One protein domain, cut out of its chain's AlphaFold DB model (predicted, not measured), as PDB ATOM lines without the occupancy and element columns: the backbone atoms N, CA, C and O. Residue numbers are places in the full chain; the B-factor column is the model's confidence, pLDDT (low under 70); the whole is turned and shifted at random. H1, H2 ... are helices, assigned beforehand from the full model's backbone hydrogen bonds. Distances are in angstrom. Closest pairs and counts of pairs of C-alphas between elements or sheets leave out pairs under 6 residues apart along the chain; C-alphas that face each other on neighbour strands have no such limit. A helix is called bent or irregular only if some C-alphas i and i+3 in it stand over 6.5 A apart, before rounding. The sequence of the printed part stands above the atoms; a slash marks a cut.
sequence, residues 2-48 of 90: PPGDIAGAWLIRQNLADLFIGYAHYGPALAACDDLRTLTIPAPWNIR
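AT A GLANCE: This is residues 2 to 48 of the 90 residues of the protein "Molybdenum-binding periplasmic protein" of Klebsiella pneumoniae (UniProt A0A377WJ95). With little regular structure, this is two short helices, H1 and H2, set near each other among loops, and a long stretch, residues 32 to 48, that runs past H2 to one end of the model, where residues 43 to 48 fold back. The class is all helix, yet the named elements, H1 then H2, hold only 15 of the 47 printed residues. It is only just compact, close to loose, with a radius of gyration of the C-alphas of 11.1 A, and elongated, spanning 33 by 20 by 18 A.

IN THESE COORDINATES: Find C-alpha 24 at (-31.092, -31.026, -37.122); from there H2, residues 24 to 31, runs 10.9 A. It is irregular: C-alphas 25 and 28 are 7.0 A apart. H1, residues 7 to 13, runs 10.0 A and ends at C-alpha 13, (-46.286, -42.496, -42.970).

HOW THE PARTS SIT: Look at Leu 30 and Ala 9, the closest C-alphas of H2 and H1, 6.9 A apart: the helices are close but not clearly touching. They run the same way at a tilt of 36 degrees, only just steep. In H1 every O i to N i+4 pair is within hydrogen-bond range; in H2, 2 of 4 are, and 4 of 5 O i to N i+3 pairs.

THE WHOLE: The C-alphas of Pro 3 and Pro 44, the two farthest apart, are 34.8 A apart. The printed part has no cut, its H1 to H2 link is short, and no printed residue is under 70 in pLDDT.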
ATOM      1  N   PRO A   2     -42.316 -39.016 -53.189       80.56
ATOM      2  CA  PRO A   2     -42.921 -38.000 -54.042       80.56
ATOM      3  C   PRO A   2     -42.239 -36.628 -53.896       80.56
ATOM      4  O   PRO A   2     -41.678 -36.333 -52.839       80.56
ATOM      5  N   PRO A   3     -42.278 -35.773 -54.929       84.31
ATOM      6  CA  PRO A   3     -41.854 -34.383 -54.805       84.31
ATOM      7  C   PRO A   3     -42.601 -33.664 -53.672       84.31
ATOM      8  O   PRO A   3     -43.813 -33.803 -53.551       84.31
ATOM      9  N   GLY A   4     -41.880 -32.875 -52.874       83.38
ATOM     10  CA  GLY A   4     -42.452 -32.066 -51.791       83.38
ATOM     11  C   GLY A   4     -42.494 -32.739 -50.416       83.38
ATOM     12  O   GLY A   4     -42.633 -32.036 -49.420       83.38
ATOM     13  N   ASP A   5     -42.307 -34.057 -50.335       85.00
ATOM     14  CA  ASP A   5     -42.196 -34.752 -49.050       85.00
ATOM     15  C   ASP A   5     -40.788 -34.630 -48.444       85.00
ATOM     16  O   ASP A   5     -39.792 -34.402 -49.133       85.00
ATOM     17  N   ILE A   6     -40.692 -34.833 -47.131       89.94
ATOM     18  CA  ILE A   6     -39.419 -35.028 -46.429       89.94
ATOM     19  C   ILE A   6     -39.240 -36.525 -46.204       89.94
ATOM     20  O   ILE A   6     -40.159 -37.192 -45.728       89.94
ATOM     21  N   ALA A   7     -38.048 -37.055 -46.494       91.12
ATOM     22  CA  ALA A   7     -37.796 -38.498 -46.481       91.12
ATOM     23  C   ALA A   7     -38.204 -39.172 -45.160       91.12
ATOM     24  O   ALA A   7     -38.875 -40.201 -45.188       91.12
ATOM     25  N   GLY A   8     -37.862 -38.562 -44.019       92.44
ATOM     26  CA  GLY A   8     -38.241 -39.077 -42.701       92.44
ATOM     27  C   GLY A   8     -39.758 -39.157 -42.499       92.44
ATOM     28  O   GLY A   8     -40.257 -40.187 -42.057       92.44
ATOM     29  N   ALA A   9     -40.496 -38.116 -42.896       94.06
ATOM     30  CA  ALA A   9     -41.955 -38.093 -42.807       94.06
ATOM     31  C   ALA A   9     -42.597 -39.162 -43.697       94.06
ATOM     32  O   ALA A   9     -43.483 -39.893 -43.262       94.06
ATOM     33  N   TRP A  10     -42.114 -39.284 -44.935       94.94
ATOM     34  CA  TRP A  10     -42.626 -40.269 -45.878       94.94
ATOM     35  C   TRP A  10     -42.419 -41.700 -45.371       94.94
ATOM     36  O   TRP A  10     -43.363 -42.483 -45.372       94.94
ATOM     37  N   LEU A  11     -41.221 -42.037 -44.877       95.06
ATOM     38  CA  LEU A  11     -40.921 -43.378 -44.358       95.06
ATOM     39  C   LEU A  11     -41.830 -43.774 -43.187       95.06
ATOM     40  O   LEU A  11     -42.342 -44.895 -43.171       95.06
ATOM     41  N   ILE A  12     -42.067 -42.852 -42.248       95.38
ATOM     42  CA  ILE A  12     -42.946 -43.089 -41.096       95.38
ATOM     43  C   ILE A  12     -44.397 -43.282 -41.560       95.38
ATOM     44  O   ILE A  12     -45.036 -44.267 -41.200       95.38
ATOM     45  N   ARG A  13     -44.908 -42.410 -42.441       94.81
ATOM     46  CA  ARG A  13     -46.286 -42.496 -42.970       94.81
ATOM     47  C   ARG A  13     -46.557 -43.763 -43.776       94.81
ATOM     48  O   ARG A  13     -47.690 -44.229 -43.816       94.81
ATOM     49  N   GLN A  14     -45.538 -44.308 -44.440       95.81
ATOM     50  CA  GLN A  14     -45.642 -45.575 -45.172       95.81
ATOM     51  C   GLN A  14     -45.468 -46.809 -44.274       95.81
ATOM     52  O   GLN A  14     -45.455 -47.927 -44.787       95.81
ATOM     53  N   ASN A  15     -45.324 -46.630 -42.955       96.06
ATOM     54  CA  ASN A  15     -45.077 -47.708 -41.998       96.06
ATOM     55  C   ASN A  15     -43.812 -48.527 -42.339       96.06
ATOM     56  O   ASN A  15     -43.769 -49.742 -42.161       96.06
ATOM     57  N   LEU A  16     -42.787 -47.855 -42.881       96.31
ATOM     58  CA  LEU A  16     -41.491 -48.453 -43.228       96.31
ATOM     59  C   LEU A  16     -40.442 -48.255 -42.123       96.31
ATOM     60  O   LEU A  16     -39.384 -48.880 -42.170       96.31
ATOM     61  N   ALA A  17     -40.715 -47.375 -41.156       95.81
ATOM     62  CA  ALA A  17     -39.885 -47.143 -39.981       95.81
ATOM     63  C   ALA A  17     -40.722 -46.564 -38.831       95.81
ATOM     64  O   ALA A  17     -41.548 -45.682 -39.057       95.81
ATOM     65  N   ASP A  18     -40.431 -46.989 -37.601       94.62
ATOM     66  CA  ASP A  18     -41.029 -46.417 -36.384       94.62
ATOM     67  C   ASP A  18     -40.295 -45.150 -35.907       94.62
ATOM     68  O   ASP A  18     -40.855 -44.300 -35.215       94.62
ATOM     69  N   LEU A  19     -39.015 -45.022 -36.268       94.50
ATOM     70  CA  LEU A  19     -38.138 -43.911 -35.913       94.50
ATOM     71  C   LEU A  19     -37.216 -43.587 -37.089       94.50
ATOM     72  O   LEU A  19     -36.639 -44.480 -37.707       94.50
ATOM     73  N   PHE A  20     -37.014 -42.297 -37.343       93.81
ATOM     74  CA  PHE A  20     -36.040 -41.807 -38.311       93.81
ATOM     75  C   PHE A  20     -35.038 -40.874 -37.625       93.81
ATOM     76  O   PHE A  20     -35.429 -39.892 -36.993       93.81
ATOM     77  N   ILE A  21     -33.742 -41.163 -37.767       92.69
ATOM     78  CA  ILE A  21     -32.660 -40.303 -37.276       92.69
ATOM     79  C   ILE A  21     -32.159 -39.461 -38.447       92.69
ATOM     80  O   ILE A  21     -31.616 -39.988 -39.416       92.69
ATOM     81  N   GLY A  22     -32.350 -38.146 -38.351       89.88
ATOM     82  CA  GLY A  22     -31.925 -37.180 -39.357       89.88
ATOM     83  C   GLY A  22     -31.148 -36.016 -38.750       89.88
ATOM     84  O   GLY A  22     -31.112 -35.833 -37.535       89.88
ATOM     85  N   TYR A  23     -30.535 -35.210 -39.613       89.00
ATOM     86  CA  TYR A  23     -29.840 -33.991 -39.200       89.00
ATOM     87  C   TYR A  23     -30.805 -32.913 -38.696       89.00
ATOM     88  O   TYR A  23     -31.940 -32.796 -39.163       89.00
ATOM     89  N   ALA A  24     -30.314 -32.076 -37.776       84.94
ATOM     90  CA  ALA A  24     -31.092 -31.026 -37.122       84.94
ATOM     91  C   ALA A  24     -31.714 -30.014 -38.099       84.94
ATOM     92  O   ALA A  24     -32.785 -29.481 -37.816       84.94
ATOM     93  N   HIS A  25     -31.102 -29.794 -39.269       84.38
ATOM     94  CA  HIS A  25     -31.620 -28.865 -40.278       84.38
ATOM     95  C   HIS A  25     -32.941 -29.323 -40.925       84.38
ATOM     96  O   HIS A  25     -33.654 -28.512 -41.507       84.38
ATOM     97  N   TYR A  26     -33.325 -30.599 -40.786       86.88
ATOM     98  CA  TYR A  26     -34.666 -31.077 -41.159       86.88
ATOM     99  C   TYR A  26     -35.716 -30.838 -40.065       86.88
ATOM    100  O   TYR A  26     -36.913 -30.940 -40.328       86.88
ATOM    101  N   GLY A  27     -35.274 -30.534 -38.841       87.38
ATOM    102  CA  GLY A  27     -36.108 -30.413 -37.649       87.38
ATOM    103  C   GLY A  27     -37.294 -29.464 -37.822       87.38
ATOM    104  O   GLY A  27     -38.415 -29.909 -37.595       87.38
ATOM    105  N   PRO A  28     -37.104 -28.208 -38.275       87.62
ATOM    106  CA  PRO A  28     -38.211 -27.264 -38.440       87.62
ATOM    107  C   PRO A  28     -39.298 -27.765 -39.394       87.62
ATOM    108  O   PRO A  28     -40.485 -27.626 -39.118       87.62
ATOM    109  N   ALA A  29     -38.896 -28.384 -40.503       89.00
ATOM    110  CA  ALA A  29     -39.828 -28.844 -41.519       89.00
ATOM    111  C   ALA A  29     -40.568 -30.127 -41.084       89.00
ATOM    112  O   ALA A  29     -41.749 -30.290 -41.383       89.00
ATOM    113  N   LEU A  30     -39.915 -31.003 -40.311       91.56
ATOM    114  CA  LEU A  30     -40.559 -32.160 -39.677       91.56
ATOM    115  C   LEU A  30     -41.470 -31.762 -38.507       91.56
ATOM    116  O   LEU A  30     -42.511 -32.379 -38.322       91.56
ATOM    117  N   ALA A  31     -41.116 -30.726 -37.743       90.69
ATOM    118  CA  ALA A  31     -41.927 -30.217 -36.636       90.69
ATOM    119  C   ALA A  31     -43.223 -29.533 -37.106       90.69
ATOM    120  O   ALA A  31     -44.147 -29.376 -36.316       90.69
ATOM    121  N   ALA A  32     -43.293 -29.141 -38.381       91.06
ATOM    122  CA  ALA A  32     -44.503 -28.623 -39.017       91.06
ATOM    123  C   ALA A  32     -45.472 -29.730 -39.485       91.06
ATOM    124  O   ALA A  32     -46.535 -29.420 -40.017       91.06
ATOM    125  N   CYS A  33     -45.109 -31.010 -39.344       92.12
ATOM    126  CA  CYS A  33     -45.999 -32.130 -39.639       92.12
ATOM    127  C   CYS A  33     -46.823 -32.481 -38.391       92.12
ATOM    128  O   CYS A  33     -46.272 -32.995 -37.420       92.12
ATOM    129  N   ASP A  34     -48.138 -32.257 -38.437       92.88
ATOM    130  CA  ASP A  34     -49.048 -32.452 -37.293       92.88
ATOM    131  C   ASP A  34     -49.150 -33.913 -36.811       92.88
ATOM    132  O   ASP A  34     -49.558 -34.187 -35.682       92.88
ATOM    133  N   ASP A  35     -48.785 -34.864 -37.669       94.88
ATOM    134  CA  ASP A  35     -48.824 -36.306 -37.425       94.88
ATOM    135  C   ASP A  35     -47.493 -36.883 -36.919       94.88
ATOM    136  O   ASP A  35     -47.403 -38.083 -36.656       94.88
ATOM    137  N   LEU A  36     -46.452 -36.055 -36.773       94.50
ATOM    138  CA  LEU A  36     -45.118 -36.491 -36.372       94.50
ATOM    139  C   LEU A  36     -44.679 -35.840 -35.065       94.50
ATOM    140  O   LEU A  36     -44.966 -34.684 -34.769       94.50
ATOM    141  N   ARG A  37     -43.882 -36.584 -34.295       93.94
ATOM    142  CA  ARG A  37     -43.189 -36.051 -33.125       93.94
ATOM    143  C   ARG A  37     -41.696 -35.974 -33.394       93.94
ATOM    144  O   ARG A  37     -41.039 -36.993 -33.584       93.94
ATOM    145  N   THR A  38     -41.143 -34.768 -33.336       93.06
ATOM    146  CA  THR A  38     -39.695 -34.543 -33.395       93.06
ATOM    147  C   THR A  38     -39.102 -34.476 -31.993       93.06
ATOM    148  O   THR A  38     -39.632 -33.781 -31.127       93.06
ATOM    149  N   LEU A  39     -37.983 -35.165 -31.770       92.12
ATOM    150  CA  LEU A  39     -37.258 -35.167 -30.499       92.12
ATOM    151  C   LEU A  39     -35.799 -34.772 -30.730       92.12
ATOM    152  O   LEU A  39     -35.162 -35.248 -31.669       92.12
ATOM    153  N   THR A  40     -35.254 -33.930 -29.853       90.81
ATOM    154  CA  THR A  40     -33.817 -33.642 -29.835       90.81
ATOM    155  C   THR A  40     -33.073 -34.813 -29.199       90.81
ATOM    156  O   THR A  40     -33.391 -35.219 -28.081       90.81
ATOM    157  N   ILE A  41     -32.062 -35.341 -29.892       92.06
ATOM    158  CA  ILE A  41     -31.181 -36.373 -29.336       92.06
ATOM    159  C   ILE A  41     -30.347 -35.743 -28.203       92.06
ATOM    160  O   ILE A  41     -29.748 -34.682 -28.420       92.06
ATOM    161  N   PRO A  42     -30.283 -36.354 -27.004       92.00
ATOM    162  CA  PRO A  42     -29.474 -35.842 -25.901       92.00
ATOM    163  C   PRO A  42     -27.993 -35.695 -26.267       92.00
ATOM    164  O   PRO A  42     -27.432 -36.537 -26.964       92.00
ATOM    165  N   ALA A  43     -27.344 -34.661 -25.724       88.94
ATOM    166  CA  ALA A  43     -25.951 -34.302 -26.006       88.94
ATOM    167  C   ALA A  43     -24.934 -35.467 -26.009       88.94
ATOM    168  O   ALA A  43     -24.137 -35.506 -26.942       88.94
ATOM    169  N   PRO A  44     -24.939 -36.436 -25.065       92.50
ATOM    170  CA  PRO A  44     -23.949 -37.517 -25.104       92.50
ATOM    171  C   PRO A  44     -24.085 -38.436 -26.326       92.50
ATOM    172  O   PRO A  44     -23.154 -39.176 -26.628       92.50
ATOM    173  N   TRP A  45     -25.237 -38.433 -27.006       92.38
ATOM    174  CA  TRP A  45     -25.551 -39.334 -28.122       92.38
ATOM    175  C   TRP A  45     -25.776 -38.582 -29.440       92.38
ATOM    176  O   TRP A  45     -25.993 -39.201 -30.482       92.38
ATOM    177  N   ASN A  46     -25.749 -37.246 -29.409       90.62
ATOM    178  CA  ASN A  46     -26.012 -36.408 -30.568       90.62
ATOM    179  C   ASN A  46     -24.711 -36.133 -31.327       90.62
ATOM    180  O   ASN A  46     -23.955 -35.218 -30.995       90.62
ATOM    181  N   ILE A  47     -24.434 -36.969 -32.326       87.88
ATOM    182  CA  ILE A  47     -23.209 -36.883 -33.119       87.88
ATOM    183  C   ILE A  47     -23.202 -35.582 -33.925       87.88
ATOM    184  O   ILE A  47     -24.113 -35.298 -34.705       87.88
ATOM    185  N   ARG A  48     -22.116 -34.820 -33.782       85.44
ATOM    186  CA  ARG A  48     -21.840 -33.657 -34.622       85.44
ATOM    187  C   ARG A  48     -21.279 -34.106 -35.970       85.44
ATOM    188  O   ARG A  48     -20.343 -34.896 -36.030       85.44
TER     189      ARG A  48